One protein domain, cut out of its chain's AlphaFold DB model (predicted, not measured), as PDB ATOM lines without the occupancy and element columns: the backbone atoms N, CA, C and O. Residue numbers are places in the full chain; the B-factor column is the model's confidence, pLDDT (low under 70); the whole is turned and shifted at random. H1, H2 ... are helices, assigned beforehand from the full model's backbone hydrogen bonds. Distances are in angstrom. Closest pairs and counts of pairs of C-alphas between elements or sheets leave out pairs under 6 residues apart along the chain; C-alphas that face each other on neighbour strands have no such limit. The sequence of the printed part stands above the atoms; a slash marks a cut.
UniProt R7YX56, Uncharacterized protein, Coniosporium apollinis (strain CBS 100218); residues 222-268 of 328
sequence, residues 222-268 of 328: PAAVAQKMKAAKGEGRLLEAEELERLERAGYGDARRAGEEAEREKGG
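This is residues 222 to 268 of the 328 residues of an uncharacterized protein of Coniosporium apollinis (strain CBS 100218) (UniProt R7YX56). Two short helices, H1 and H2, stand near each other at a wide angle and, with the loops after them, form a small body, from which the second half of a longer helix, H3, sticks out as a straight arm with residues 261 to 268. The arm makes the length of the whole. The printed part has 47 residues, with three named helices in the order H1, H2, H3 and no named strand, and its class is all helix. It is compact, with a radius of gyration of the C-alphas of 10.9 A, and elongated, spanning 33 by 20 by 20 A.

H1, residues 223 to 232, and H2, residues 241 to 249, are close but not clearly touching; their closest C-alphas, those of Ala 232 and Leu 244, are 7.0 A apart. Their lines are only just about perpendicular, at 71 degrees. H3, residues 254 to 268, only just touches H1, with 3 pairs of C-alphas within 8 A, and the two touch only at their ends. The closest C-alphas are those of Met 229 and Ala 255, 6.4 A apart, and H3 touches H1 with residues 255 to 256 alone. H1 and H3 run the same way at a steep tilt of 66 degrees. H2 and H3 are close but not clearly touching, about perpendicular at 88 degrees, with the closest C-alphas, those of Glu 248 and Asp 254, 7.3 A apart. In H1, H2 and H3 every O i to N i+4 pair is within hydrogen-bond range.

H1 begins at C-alpha 223, (188.325, 164.283, 203.621), and is 14.0 A long. H2 begins at C-alpha 241, (208.364, 168.786, 202.102), and is 12.3 A long. H3 is 20.4 A long and ends at C-alpha 268, (191.170, 189.538, 187.533).

The C-alphas farthest apart, those of Glu 242 and Gly 268, are 33.2 A apart. The printed part has no cut; the link from H1 to H2 is short and that from H2 to H3 tight. The mean pLDDT of the printed part is 73.3, and residues 253 to 268 are under 70.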
ATOM      1  N   PRO A 222     187.758 162.137 199.312       91.94
ATOM      2  CA  PRO A 222     187.936 161.800 200.718       91.94
ATOM      3  C   PRO A 222     188.468 162.986 201.529       91.94
ATOM      4  O   PRO A 222     189.386 163.686 201.096       91.94
ATOM      5  N   ALA A 223     187.962 163.159 202.753       89.69
ATOM      6  CA  ALA A 223     188.325 164.283 203.621       89.69
ATOM      7  C   ALA A 223     189.843 164.416 203.851       89.69
ATOM      8  O   ALA A 223     190.357 165.529 203.904       89.69
ATOM      9  N   ALA A 224     190.571 163.296 203.928       88.69
ATOM     10  CA  ALA A 224     192.027 163.294 204.081       88.69
ATOM     11  C   ALA A 224     192.756 163.884 202.861       88.69
ATOM     12  O   ALA A 224     193.741 164.599 203.022       88.69
ATOM     13  N   VAL A 225     192.268 163.612 201.646       86.69
ATOM     14  CA  VAL A 225     192.833 164.171 200.409       86.69
ATOM     15  C   VAL A 225     192.447 165.640 200.292       86.69
ATOM     16  O   VAL A 225     193.315 166.471 200.060       86.69
ATOM     17  N   ALA A 226     191.190 165.992 200.577       87.00
ATOM     18  CA  ALA A 226     190.744 167.385 200.594       87.00
ATOM     19  C   ALA A 226     191.545 168.249 201.589       87.00
ATOM     20  O   ALA A 226     191.888 169.386 201.281       87.00
ATOM     21  N   GLN A 227     191.885 167.715 202.768       86.75
ATOM     22  CA  GLN A 227     192.740 168.397 203.744       86.75
ATOM     23  C   GLN A 227     194.178 168.578 203.245       86.75
ATOM     24  O   GLN A 227     194.738 169.653 203.430       86.75
ATOM     25  N   LYS A 228     194.761 167.570 202.582       85.75
ATOM     26  CA  LYS A 228     196.100 167.677 201.977       85.75
ATOM     27  C   LYS A 228     196.128 168.674 200.822       85.75
ATOM     28  O   LYS A 228     197.044 169.474 200.748       85.75
ATOM     29  N   MET A 229     195.099 168.689 199.980       84.88
ATOM     30  CA  MET A 229     194.964 169.662 198.891       84.88
ATOM     31  C   MET A 229     194.852 171.095 199.427       84.88
ATOM     32  O   MET A 229     195.519 171.991 198.926       84.88
ATOM     33  N   LYS A 230     194.070 171.313 200.494       86.06
ATOM     34  CA  LYS A 230     193.985 172.620 201.172       86.06
ATOM     35  C   LYS A 230     195.315 173.038 201.794       86.06
ATOM     36  O   LYS A 230     195.749 174.164 201.597       86.06
ATOM     37  N   ALA A 231     195.995 172.112 202.461       85.62
ATOM     38  CA  ALA A 231     197.308 172.352 203.043       85.62
ATOM     39  C   ALA A 231     198.388 172.639 201.980       85.62
ATOM     40  O   ALA A 231     199.237 173.499 202.193       85.62
ATOM     41  N   ALA A 232     198.322 171.982 200.815       81.38
ATOM     42  CA  ALA A 232     199.170 172.267 199.654       81.38
ATOM     43  C   ALA A 232     198.875 173.646 199.041       81.38
ATOM     44  O   ALA A 232     199.792 174.330 198.595       81.38
ATOM     45  N   LYS A 233     197.611 174.086 199.091       81.25
ATOM     46  CA  LYS A 233     197.186 175.451 198.751       81.25
ATOM     47  C   LYS A 233     197.588 176.492 199.819       81.25
ATOM     48  O   LYS A 233     197.356 177.679 199.643       81.25
ATOM     49  N   GLY A 234     198.196 176.071 200.931       76.31
ATOM     50  CA  GLY A 234     198.591 176.958 202.033       76.31
ATOM     51  C   GLY A 234     197.470 177.266 203.032       76.31
ATOM     52  O   GLY A 234     197.681 178.011 203.987       76.31
ATOM     53  N   GLU A 235     196.291 176.663 202.872       74.75
ATOM     54  CA  GLU A 235     195.173 176.783 203.805       74.75
ATOM     55  C   GLU A 235     195.287 175.705 204.904       74.75
ATOM     56  O   GLU A 235     194.922 174.539 204.717       74.75
ATOM     57  N   GLY A 236     195.780 176.096 206.084       73.31
ATOM     58  CA  GLY A 236     195.841 175.244 207.277       73.31
ATOM     59  C   GLY A 236     197.260 174.851 207.693       73.31
ATOM     60  O   GLY A 236     198.176 175.667 207.683       73.31
ATOM     61  N   ARG A 237     197.445 173.605 208.150       76.88
ATOM     62  CA  ARG A 237     198.757 173.105 208.592       76.88
ATOM     63  C   ARG A 237     199.671 172.937 207.374       76.88
ATOM     64  O   ARG A 237     199.289 172.211 206.467       76.88
ATOM     65  N   LEU A 238     200.868 173.531 207.393       75.06
ATOM     66  CA  LEU A 238     201.891 173.298 206.363       75.06
ATOM     67  C   LEU A 238     202.161 171.794 206.198       75.06
ATOM     68  O   LEU A 238     202.383 171.091 207.190       75.06
ATOM     69  N   LEU A 239     202.143 171.318 204.951       76.38
ATOM     70  CA  LEU A 239     202.617 169.979 204.607       76.38
ATOM     71  C   LEU A 239     204.138 169.918 204.733       76.38
ATOM     72  O   LEU A 239     204.841 170.881 204.429       76.38
ATOM     73  N   GLU A 240     204.640 168.773 205.178       84.94
ATOM     74  CA  GLU A 240     206.076 168.505 205.187       84.94
ATOM     75  C   GLU A 240     206.576 168.364 203.740       84.94
ATOM     76  O   GLU A 240     205.850 167.865 202.879       84.94
ATOM     77  N   ALA A 241     207.815 168.784 203.463       77.19
ATOM     78  CA  ALA A 241     208.364 168.786 202.102       77.19
ATOM     79  C   ALA A 241     208.305 167.395 201.433       77.19
ATOM     80  O   ALA A 241     207.966 167.292 200.258       77.19
ATOM     81  N   GLU A 242     208.518 166.316 202.195       80.56
ATOM     82  CA  GLU A 242     208.384 164.940 201.690       80.56
ATOM     83  C   GLU A 242     206.933 164.549 201.362       80.56
ATOM     84  O   GLU A 242     206.673 163.741 200.469       80.56
ATOM     85  N   GLU A 243     205.955 165.076 202.103       79.12
ATOM     86  CA  GLU A 243     204.540 164.816 201.828       79.12
ATOM     87  C   GLU A 243     204.058 165.595 200.605       79.12
ATOM     88  O   GLU A 243     203.195 165.104 199.877       79.12
ATOM     89  N   LEU A 244     204.642 166.770 200.370       75.12
ATOM     90  CA  LEU A 244     204.397 167.594 199.196       75.12
ATOM     91  C   LEU A 244     204.945 166.921 197.930       75.12
ATOM     92  O   LEU A 244     204.191 166.745 196.981       75.12
ATOM     93  N   GLU A 245     206.175 166.401 197.966       82.38
ATOM     94  CA  GLU A 245     206.755 165.628 196.856       82.38
ATOM     95  C   GLU A 245     205.933 164.365 196.545       82.38
ATOM     96  O   GLU A 245     205.695 164.025 195.387       82.38
ATOM     97  N   ARG A 246     205.420 163.668 197.569       84.44
ATOM     98  CA  ARG A 246     204.508 162.525 197.360       84.44
ATOM     99  C   ARG A 246     203.192 162.944 196.718       84.44
ATOM    100  O   ARG A 246     202.631 162.168 195.947       84.44
ATOM    101  N   LEU A 247     202.678 164.120 197.064       78.56
ATOM    102  CA  LEU A 247     201.439 164.652 196.509       78.56
ATOM    103  C   LEU A 247     201.641 165.089 195.050       78.56
ATOM    104  O   LEU A 247     200.809 164.772 194.205       78.56
ATOM    105  N   GLU A 248     202.780 165.707 194.738       82.31
ATOM    106  CA  GLU A 248     203.213 166.035 193.376       82.31
ATOM    107  C   GLU A 248     203.401 164.772 192.532       82.31
ATOM    108  O   GLU A 248     202.803 164.646 191.466       82.31
ATOM    109  N   ARG A 249     204.121 163.776 193.054       84.75
ATOM    110  CA  ARG A 249     204.324 162.479 192.392       84.75
ATOM    111  C   ARG A 249     203.023 161.708 192.171       84.75
ATOM    112  O   ARG A 249     202.920 160.944 191.217       84.75
ATOM    113  N   ALA A 250     202.041 161.885 193.052       80.75
ATOM    114  CA  ALA A 250     200.711 161.298 192.917       80.75
ATOM    115  C   ALA A 250     199.786 162.091 191.969       80.75
ATOM    116  O   ALA A 250     198.622 161.719 191.835       80.75
ATOM    117  N   GLY A 251     200.275 163.157 191.322       78.25
ATOM    118  CA  GLY A 251     199.509 163.959 190.361       78.25
ATOM    119  C   GLY A 251     198.542 164.956 191.003       78.25
ATOM    120  O   GLY A 251     197.630 165.448 190.353       78.25
ATOM    121  N   TYR A 252     198.713 165.251 192.292       71.56
ATOM    122  CA  TYR A 252     197.906 166.225 193.033       71.56
ATOM    123  C   TYR A 252     198.640 167.564 193.241       71.56
ATOM    124  O   TYR A 252     198.077 168.492 193.817       71.56
ATOM    125  N   GLY A 253     199.886 167.683 192.764       64.75
ATOM    126  CA  GLY A 253     200.689 168.914 192.809       64.75
ATOM    127  C   GLY A 253     200.119 170.065 191.977       64.75
ATOM    128  O   GLY A 253     200.335 171.237 192.294       64.75
ATOM    129  N   ASP A 254     199.294 169.741 190.982       62.81
ATOM    130  CA  ASP A 254     198.598 170.724 190.153       62.81
ATOM    131  C   ASP A 254     197.600 171.565 190.957       62.81
ATOM    132  O   ASP A 254     197.172 172.608 190.488       62.81
ATOM    133  N   ALA A 255     197.273 171.185 192.201       58.72
ATOM    134  CA  ALA A 255     196.441 171.977 193.107       58.72
ATOM    135  C   ALA A 255     197.002 173.376 193.388       58.72
ATOM    136  O   ALA A 255     196.229 174.307 193.610       58.72
ATOM    137  N   ARG A 256     198.335 173.519 193.402       59.06
ATOM    138  CA  ARG A 256     198.988 174.810 193.629       59.06
ATOM    139  C   ARG A 256     198.919 175.674 192.373       59.06
ATOM    140  O   ARG A 256     198.499 176.816 192.475       59.06
ATOM    141  N   ARG A 257     199.215 175.101 191.199       61.53
ATOM    142  CA  ARG A 257     199.109 175.788 189.898       61.53
ATOM    143  C   ARG A 257     197.663 176.141 189.555       61.53
ATOM    144  O   ARG A 257     197.379 177.296 189.296       61.53
ATOM    145  N   ALA A 258     196.735 175.196 189.680       58.62
ATOM    146  CA  ALA A 258     195.307 175.420 189.459       58.62
ATOM    147  C   ALA A 258     194.679 176.335 190.524       58.62
ATOM    148  O   ALA A 258     193.703 177.022 190.248       58.62
ATOM    149  N   GLY A 259     195.211 176.347 191.751       59.62
ATOM    150  CA  GLY A 259     194.795 177.269 192.808       59.62
ATOM    151  C   GLY A 259     195.266 178.701 192.563       59.62
ATOM    152  O   GLY A 259     194.484 179.621 192.768       59.62
ATOM    153  N   GLU A 260     196.504 178.869 192.096       61.91
ATOM    154  CA  GLU A 260     197.119 180.146 191.715       61.91
ATOM    155  C   GLU A 260     196.507 180.703 190.421       61.91
ATOM    156  O   GLU A 260     196.223 181.890 190.339       61.91
ATOM    157  N   GLU A 261     196.191 179.845 189.453       59.00
ATOM    158  CA  GLU A 261     195.493 180.193 188.211       59.00
ATOM    159  C   GLU A 261     194.016 180.541 188.470       59.00
ATOM    160  O   GLU A 261     193.527 181.548 187.968       59.00
ATOM    161  N   ALA A 262     193.328 179.811 189.360       59.62
ATOM    162  CA  ALA A 262     191.972 180.156 189.799       59.62
ATOM    163  C   ALA A 262     191.923 181.389 190.725       59.62
ATOM    164  O   ALA A 262     190.889 182.055 190.799       59.62
ATOM    165  N   GLU A 263     192.992 181.699 191.466       58.41
ATOM    166  CA  GLU A 263     193.127 182.968 192.195       58.41
ATOM    167  C   GLU A 263     193.500 184.126 191.271       58.41
ATOM    168  O   GLU A 263     193.026 185.232 191.500       58.41
ATOM    169  N   ARG A 264     194.247 183.880 190.190       59.75
ATOM    170  CA  ARG A 264     194.504 184.857 189.124       59.75
ATOM    171  C   ARG A 264     193.227 185.180 188.342       59.75
ATOM    172  O   ARG A 264     192.952 186.349 188.108       59.75
ATOM    173  N   GLU A 265     192.393 184.179 188.050       55.41
ATOM    174  CA  GLU A 265     191.046 184.367 187.479       55.41
ATOM    175  C   GLU A 265     190.105 185.117 188.438       55.41
ATOM    176  O   GLU A 265     189.352 185.990 188.019       55.41
ATOM    177  N   LYS A 266     190.143 184.812 189.743       55.72
ATOM    178  CA  LYS A 266     189.304 185.499 190.745       55.72
ATOM    179  C   LYS A 266     189.818 186.888 191.130       55.72
ATOM    180  O   LYS A 266     189.027 187.718 191.565       55.72
ATOM    181  N   GLY A 267     191.119 187.131 190.994       41.09
ATOM    182  CA  GLY A 267     191.779 188.423 191.189       41.09
ATOM    183  C   GLY A 267     191.737 189.327 189.953       41.09
ATOM    184  O   GLY A 267     192.048 190.508 190.065       41.09
ATOM    185  N   GLY A 268     191.299 188.809 188.800       40.34
ATOM    186  CA  GLY A 268     191.170 189.538 187.533       40.34
ATOM    187  C   GLY A 268     190.035 190.569 187.472       40.34
ATOM    188  O   GLY A 268     189.857 191.204 186.444       40.34
TER     189      GLY A 268